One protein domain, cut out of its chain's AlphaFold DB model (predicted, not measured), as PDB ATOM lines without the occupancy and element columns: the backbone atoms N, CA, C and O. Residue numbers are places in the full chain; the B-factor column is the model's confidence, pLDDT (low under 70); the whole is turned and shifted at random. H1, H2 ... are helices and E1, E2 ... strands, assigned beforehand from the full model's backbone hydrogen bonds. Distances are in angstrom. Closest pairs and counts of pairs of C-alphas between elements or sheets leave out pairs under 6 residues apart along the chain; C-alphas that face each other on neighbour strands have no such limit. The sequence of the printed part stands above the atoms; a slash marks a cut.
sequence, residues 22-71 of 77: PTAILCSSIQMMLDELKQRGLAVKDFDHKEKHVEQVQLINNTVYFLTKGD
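AT A GLANCE: This is residues 22 to 71 of the 77 residues of an uncharacterized protein of Clostridiaceae bacterium AF42-6 (UniProt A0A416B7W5). A single helix, H1, packs beside a two-stranded hairpin, mainly against its first strand E1, with the second strand E2 farther from the helix. A long loop, residues 40 to 51, leads from the end of H1 back to the hairpin. The printed part has 50 residues with one named helix and two named strands, in the order H1, E1, E2; the sheet has the order E1 - E2 and is antiparallel, and the class is mixed, helices and strands. It is only just compact, close to loose, with a radius of gyration of the C-alphas of 11.3 A, and its C-alphas span 31 by 22 by 14 A.

IN THESE COORDINATES: H1 is residues 23 to 39, 24.4 A from first to last C-alpha, beginning with C-alpha 23 at (152.847, 147.656, 125.590). E1 is residues 52 to 60, 21.3 A long, and bends by 63 degrees at residue 55. E2 is residues 63 to 70, 22.5 A long, ending with C-alpha 70 at (141.240, 123.620, 122.715).

HOW THE PARTS SIT: In H1 every O i to N i+4 pair is within hydrogen-bond range. H1 and E1 have 11 pairs of C-alphas within 8 A, the closest being those of Gln 31 and Val 57, 5.9 A apart. H1 and E2 have 1 such pair, the C-alphas of Cys 27 and Val 64, 7.7 A apart. E1 and E2 form a hairpin, antiparallel, with 155 degrees between their directions. N 58 and O 65, 2.9 A apart, and N 67 and O 56, 2.8 A apart, are within hydrogen-bond range.

THE WHOLE: The C-alphas farthest apart are those of Pro 22 and Asp 71, 33.4 A. The printed part has no cut. The link from H1 to E1 is long, with 12 residues, and that from E1 to E2 is tight, with 2. The mean pLDDT of the printed part is 92.2, and residue 71 is under 70.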
ATOM      1  N   PRO A  22     153.686 151.218 128.813       93.44
ATOM      2  CA  PRO A  22     154.393 150.382 127.847       93.44
ATOM      3  C   PRO A  22     153.578 149.148 127.436       93.44
ATOM      4  O   PRO A  22     152.998 148.473 128.287       93.44
ATOM      5  N   THR A  23     153.605 148.793 126.148       93.12
ATOM      6  CA  THR A  23     152.847 147.656 125.590       93.12
ATOM      7  C   THR A  23     153.115 146.343 126.323       93.12
ATOM      8  O   THR A  23     152.185 145.580 126.569       93.12
ATOM      9  N   ALA A  24     154.362 146.090 126.732       92.00
ATOM     10  CA  ALA A  24     154.710 144.898 127.506       92.00
ATOM     11  C   ALA A  24     153.946 144.830 128.840       92.00
ATOM     12  O   ALA A  24     153.417 143.781 129.195       92.00
ATOM     13  N   ILE A  25     153.812 145.966 129.533       94.06
ATOM     14  CA  ILE A  25     153.058 146.064 130.789       94.06
ATOM     15  C   ILE A  25     151.558 145.883 130.539       94.06
ATOM     16  O   ILE A  25     150.882 145.237 131.340       94.06
ATOM     17  N   LEU A  26     151.033 146.390 129.418       94.25
ATOM     18  CA  LEU A  26     149.648 146.128 129.018       94.25
ATOM     19  C   LEU A  26     149.407 144.639 128.767       94.25
ATOM     20  O   LEU A  26     148.444 144.099 129.300       94.25
ATOM     21  N   CYS A  27     150.301 143.954 128.049       95.25
ATOM     22  CA  CYS A  27     150.188 142.513 127.805       95.25
ATOM     23  C   CYS A  27     150.208 141.717 129.118       95.25
ATOM     24  O   CYS A  27     149.337 140.877 129.332       95.25
ATOM     25  N   SER A  28     151.131 142.031 130.036       94.31
ATOM     26  CA  SER A  28     151.161 141.410 131.367       94.31
ATOM     27  C   SER A  28     149.886 141.683 132.168       94.31
ATOM     28  O   SER A  28     149.377 140.786 132.832       94.31
ATOM     29  N   SER A  29     149.331 142.895 132.076       95.06
ATOM     30  CA  SER A  29     148.072 143.242 132.749       95.06
ATOM     31  C   SER A  29     146.893 142.448 132.181       95.06
ATOM     32  O   SER A  29     146.047 141.991 132.943       95.06
ATOM     33  N   ILE A  30     146.842 142.247 130.858       95.38
ATOM     34  CA  ILE A  30     145.826 141.399 130.220       95.38
ATOM     35  C   ILE A  30     145.961 139.960 130.716       95.38
ATOM     36  O   ILE A  30     144.956 139.396 131.134       95.38
ATOM     37  N   GLN A  31     147.174 139.400 130.761       96.00
ATOM     38  CA  GLN A  31     147.395 138.054 131.303       96.00
ATOM     39  C   GLN A  31     146.846 137.919 132.729       96.00
ATOM     40  O   GLN A  31     146.073 137.008 132.997       96.00
ATOM     41  N   MET A  32     147.158 138.869 133.618       96.62
ATOM     42  CA  MET A  32     146.646 138.850 134.994       96.62
ATOM     43  C   MET A  32     145.112 138.886 135.054       96.62
ATOM     44  O   MET A  32     144.509 138.214 135.887       96.62
ATOM     45  N   MET A  33     144.466 139.665 134.180       95.81
ATOM     46  CA  MET A  33     143.003 139.708 134.098       95.81
ATOM     47  C   MET A  33     142.418 138.383 133.594       95.81
ATOM     48  O   MET A  33     141.393 137.943 134.109       95.81
ATOM     49  N   LEU A  34     143.063 137.736 132.620       94.94
ATOM     50  CA  LEU A  34     142.664 136.412 132.137       94.94
ATOM     51  C   LEU A  34     142.798 135.352 133.236       94.94
ATOM     52  O   LEU A  34     141.868 134.576 133.446       94.94
ATOM     53  N   ASP A  35     143.909 135.362 133.972       94.50
ATOM     54  CA  ASP A  35     144.161 134.434 135.076       94.50
ATOM     55  C   ASP A  35     143.104 134.588 136.183       94.50
ATOM     56  O   ASP A  35     142.561 133.594 136.666       94.50
ATOM     57  N   GLU A  36     142.749 135.824 136.545       97.12
ATOM     58  CA  GLU A  36     141.694 136.113 137.525       97.12
ATOM     59  C   GLU A  36     140.318 135.615 137.051       97.12
ATOM     60  O   GLU A  36     139.567 135.016 137.823       97.12
ATOM     61  N   LEU A  37     139.968 135.820 135.776       96.19
ATOM     62  CA  LEU A  37     138.721 135.292 135.210       96.19
ATOM     63  C   LEU A  37     138.699 133.759 135.252       96.19
ATOM     64  O   LEU A  37     137.705 133.173 135.689       96.19
ATOM     65  N   LYS A  38     139.812 133.112 134.894       91.88
ATOM     66  CA  LYS A  38     139.972 131.656 134.967       91.88
ATOM     67  C   LYS A  38     139.806 131.143 136.397       91.88
ATOM     68  O   LYS A  38     139.078 130.176 136.609       91.88
ATOM     69  N   GLN A  39     140.400 131.815 137.386       93.81
ATOM     70  CA  GLN A  39     140.228 131.481 138.807       93.81
ATOM     71  C   GLN A  39     138.768 131.598 139.271       93.81
ATOM     72  O   GLN A  39     138.330 130.830 140.125       93.81
ATOM     73  N   ARG A  40     137.989 132.505 138.672       96.81
ATOM     74  CA  ARG A  40     136.539 132.642 138.903       96.81
ATOM     75  C   ARG A  40     135.686 131.641 138.116       96.81
ATOM     76  O   ARG A  40     134.462 131.713 138.188       96.81
ATOM     77  N   GLY A  41     136.298 130.730 137.359       94.00
ATOM     78  CA  GLY A  41     135.600 129.754 136.518       94.00
ATOM     79  C   GLY A  41     135.081 130.319 135.191       94.00
ATOM     80  O   GLY A  41     134.257 129.683 134.540       94.00
ATOM     81  N   LEU A  42     135.545 131.503 134.778       92.69
ATOM     82  CA  LEU A  42     135.172 132.149 133.521       92.69
ATOM     83  C   LEU A  42     136.333 132.052 132.525       92.69
ATOM     84  O   LEU A  42     137.258 132.859 132.546       92.69
ATOM     85  N   ALA A  43     136.280 131.065 131.631       88.88
ATOM     86  CA  ALA A  43     137.239 130.968 130.533       88.88
ATOM     87  C   ALA A  43     136.940 132.026 129.458       88.88
ATOM     88  O   ALA A  43     135.803 132.149 128.996       88.88
ATOM     89  N   VAL A  44     137.967 132.762 129.025       93.31
ATOM     90  CA  VAL A  44     137.871 133.656 127.862       93.31
ATOM     91  C   VAL A  44     138.062 132.820 126.607       93.31
ATOM     92  O   VAL A  44     139.124 132.238 126.400       93.31
ATOM     93  N   LYS A  45     137.010 132.725 125.798       91.38
ATOM     94  CA  LYS A  45     136.960 131.862 124.617       91.38
ATOM     95  C   LYS A  45     137.206 132.642 123.338       91.38
ATOM     96  O   LYS A  45     136.868 133.824 123.260       91.38
ATOM     97  N   ASP A  46     137.761 131.954 122.351       88.81
ATOM     98  CA  ASP A  46     137.734 132.434 120.976       88.81
ATOM     99  C   ASP A  46     136.269 132.433 120.492       88.81
ATOM    100  O   ASP A  46     135.494 131.517 120.778       88.81
ATOM    101  N   PHE A  47     135.857 133.520 119.843       87.44
ATOM    102  CA  PHE A  47     134.491 133.681 119.356       87.44
ATOM    103  C   PHE A  47     134.212 132.791 118.140       87.44
ATOM    104  O   PHE A  47     133.118 132.224 118.039       87.44
ATOM    105  N   ASP A  48     135.204 132.661 117.259       89.62
ATOM    106  CA  ASP A  48     135.117 131.871 116.033       89.62
ATOM    107  C   ASP A  48     135.325 130.378 116.339       89.62
ATOM    108  O   ASP A  48     134.639 129.528 115.774       89.62
ATOM    109  N   HIS A  49     136.178 130.073 117.324       89.50
ATOM    110  CA  HIS A  49     136.504 128.718 117.789       89.50
ATOM    111  C   HIS A  49     136.070 128.522 119.250       89.50
ATOM    112  O   HIS A  49     136.876 128.583 120.180       89.50
ATOM    113  N   LYS A  50     134.771 128.311 119.488       89.25
ATOM    114  CA  LYS A  50     134.151 128.322 120.838       89.25
ATOM    115  C   LYS A  50     134.641 127.215 121.785       89.25
ATOM    116  O   LYS A  50     134.353 127.238 122.990       89.25
ATOM    117  N   GLU A  51     135.327 126.223 121.247       87.44
ATOM    118  CA  GLU A  51     136.026 125.145 121.941       87.44
ATOM    119  C   GLU A  51     137.422 125.555 122.431       87.44
ATOM    120  O   GLU A  51     137.950 124.947 123.362       87.44
ATOM    121  N   LYS A  52     138.007 126.606 121.848       90.00
ATOM    122  CA  LYS A  52     139.313 127.142 122.218       90.00
ATOM    123  C   LYS A  52     139.165 128.237 123.279       90.00
ATOM    124  O   LYS A  52     138.273 129.086 123.229       90.00
ATOM    125  N   HIS A  53     140.061 128.232 124.258       91.88
ATOM    126  CA  HIS A  53     140.167 129.266 125.286       91.88
ATOM    127  C   HIS A  53     141.555 129.900 125.281       91.88
ATOM    128  O   HIS A  53     142.549 129.238 124.995       91.88
ATOM    129  N   VAL A  54     141.620 131.197 125.578       93.50
ATOM    130  CA  VAL A  54     142.876 131.943 125.663       93.50
ATOM    131  C   VAL A  54     143.624 131.513 126.920       93.50
ATOM    132  O   VAL A  54     143.125 131.674 128.030       93.50
ATOM    133  N   GLU A  55     144.837 131.005 126.736       91.69
ATOM    134  CA  GLU A  55     145.737 130.622 127.826       91.69
ATOM    135  C   GLU A  55     146.797 131.691 128.080       91.69
ATOM    136  O   GLU A  55     147.147 131.958 129.230       91.69
ATOM    137  N   GLN A  56     147.316 132.312 127.015       93.94
ATOM    138  CA  GLN A  56     148.431 133.240 127.151       93.94
ATOM    139  C   GLN A  56     148.363 134.432 126.198       93.94
ATOM    140  O   GLN A  56     147.951 134.294 125.050       93.94
ATOM    141  N   VAL A  57     148.855 135.586 126.652       95.31
ATOM    142  CA  VAL A  57     149.152 136.770 125.832       95.31
ATOM    143  C   VAL A  57     150.662 136.944 125.705       95.31
ATOM    144  O   VAL A  57     151.377 136.946 126.708       95.31
ATOM    145  N   GLN A  58     151.161 137.131 124.484       91.94
ATOM    146  CA  GLN A  58     152.581 137.372 124.220       91.94
ATOM    147  C   GLN A  58     152.794 138.567 123.287       91.94
ATOM    148  O   GLN A  58     152.027 138.792 122.354       91.94
ATOM    149  N   LEU A  59     153.873 139.315 123.525       95.06
ATOM    150  CA  LEU A  59     154.348 140.385 122.646       95.06
ATOM    151  C   LEU A  59     155.594 139.897 121.902       95.06
ATOM    152  O   LEU A  59     156.636 139.688 122.521       95.06
ATOM    153  N   ILE A  60     155.502 139.749 120.581       93.88
ATOM    154  CA  ILE A  60     156.606 139.307 119.720       93.88
ATOM    155  C   ILE A  60     156.757 140.319 118.590       93.88
ATOM    156  O   ILE A  60     155.798 140.581 117.869       93.88
ATOM    157  N   ASN A  61     157.948 140.906 118.430       91.88
ATOM    158  CA  ASN A  61     158.251 141.886 117.376       91.88
ATOM    159  C   ASN A  61     157.166 142.973 117.228       91.88
ATOM    160  O   ASN A  61     156.668 143.230 116.134       91.88
ATOM    161  N   ASN A  62     156.773 143.590 118.349       90.88
ATOM    162  CA  ASN A  62     155.743 144.636 118.420       90.88
ATOM    163  C   ASN A  62     154.319 144.198 118.005       90.88
ATOM    164  O   ASN A  62     153.443 145.038 117.821       90.88
ATOM    165  N   THR A  63     154.073 142.894 117.886       94.75
ATOM    166  CA  THR A  63     152.754 142.320 117.601       94.75
ATOM    167  C   THR A  63     152.268 141.534 118.814       94.75
ATOM    168  O   THR A  63     153.040 140.799 119.432       94.75
ATOM    169  N   VAL A  64     150.998 141.716 119.175       95.06
ATOM    170  CA  VAL A  64     150.367 140.998 120.288       95.06
ATOM    171  C   VAL A  64     149.696 139.742 119.748       95.06
ATOM    172  O   VAL A  64     148.890 139.821 118.824       95.06
ATOM    173  N   TYR A  65     150.021 138.604 120.348       93.62
ATOM    174  CA  TYR A  65     149.455 137.301 120.030       93.62
ATOM    175  C   TYR A  65     148.746 136.719 121.249       93.62
ATOM    176  O   TYR A  65     149.170 136.931 122.390       93.62
ATOM    177  N   PHE A  66     147.701 135.939 120.988       92.62
ATOM    178  CA  PHE A  66     147.016 135.122 121.981       92.62
ATOM    179  C   PHE A  66     147.270 133.657 121.650       92.62
ATOM    180  O   PHE A  66     147.056 133.231 120.517       92.62
ATOM    181  N   LEU A  67     147.729 132.887 122.630       91.38
ATOM    182  CA  LEU A  67     147.807 131.441 122.519       91.38
ATOM    183  C   LEU A  67     146.508 130.854 123.054       91.38
ATOM    184  O   LEU A  67     146.162 131.061 124.221       91.38
ATOM    185  N   THR A  68     145.808 130.114 122.204       91.88
ATOM    186  CA  THR A  68     144.585 129.418 122.583       91.88
ATOM    187  C   THR A  68     144.831 127.928 122.747       91.88
ATOM    188  O   THR A  68     145.584 127.335 121.974       91.88
ATOM    189  N   LYS A  69     144.146 127.304 123.700       88.00
ATOM    190  CA  LYS A  69     144.115 125.856 123.877       88.00
ATOM    191  C   LYS A  69     142.687 125.355 123.686       88.00
ATOM    192  O   LYS A  69     141.755 125.944 124.223       88.00
ATOM    193  N   GLY A  70     142.518 124.309 122.887       81.12
ATOM    194  CA  GLY A  70     141.240 123.620 122.715       81.12
ATOM    195  C   GLY A  70     141.136 122.393 123.614       81.12
ATOM    196  O   GLY A  70     142.151 121.864 124.070       81.12
ATOM    197  N   ASP A  71     139.907 121.931 123.820       66.38
ATOM    198  CA  ASP A  71     139.617 120.646 124.475       66.38
ATOM    199  C   ASP A  71     139.719 119.450 123.503       66.38
ATOM    200  O   ASP A  71     139.444 118.312 123.882       66.38
TER     201      ASP A  71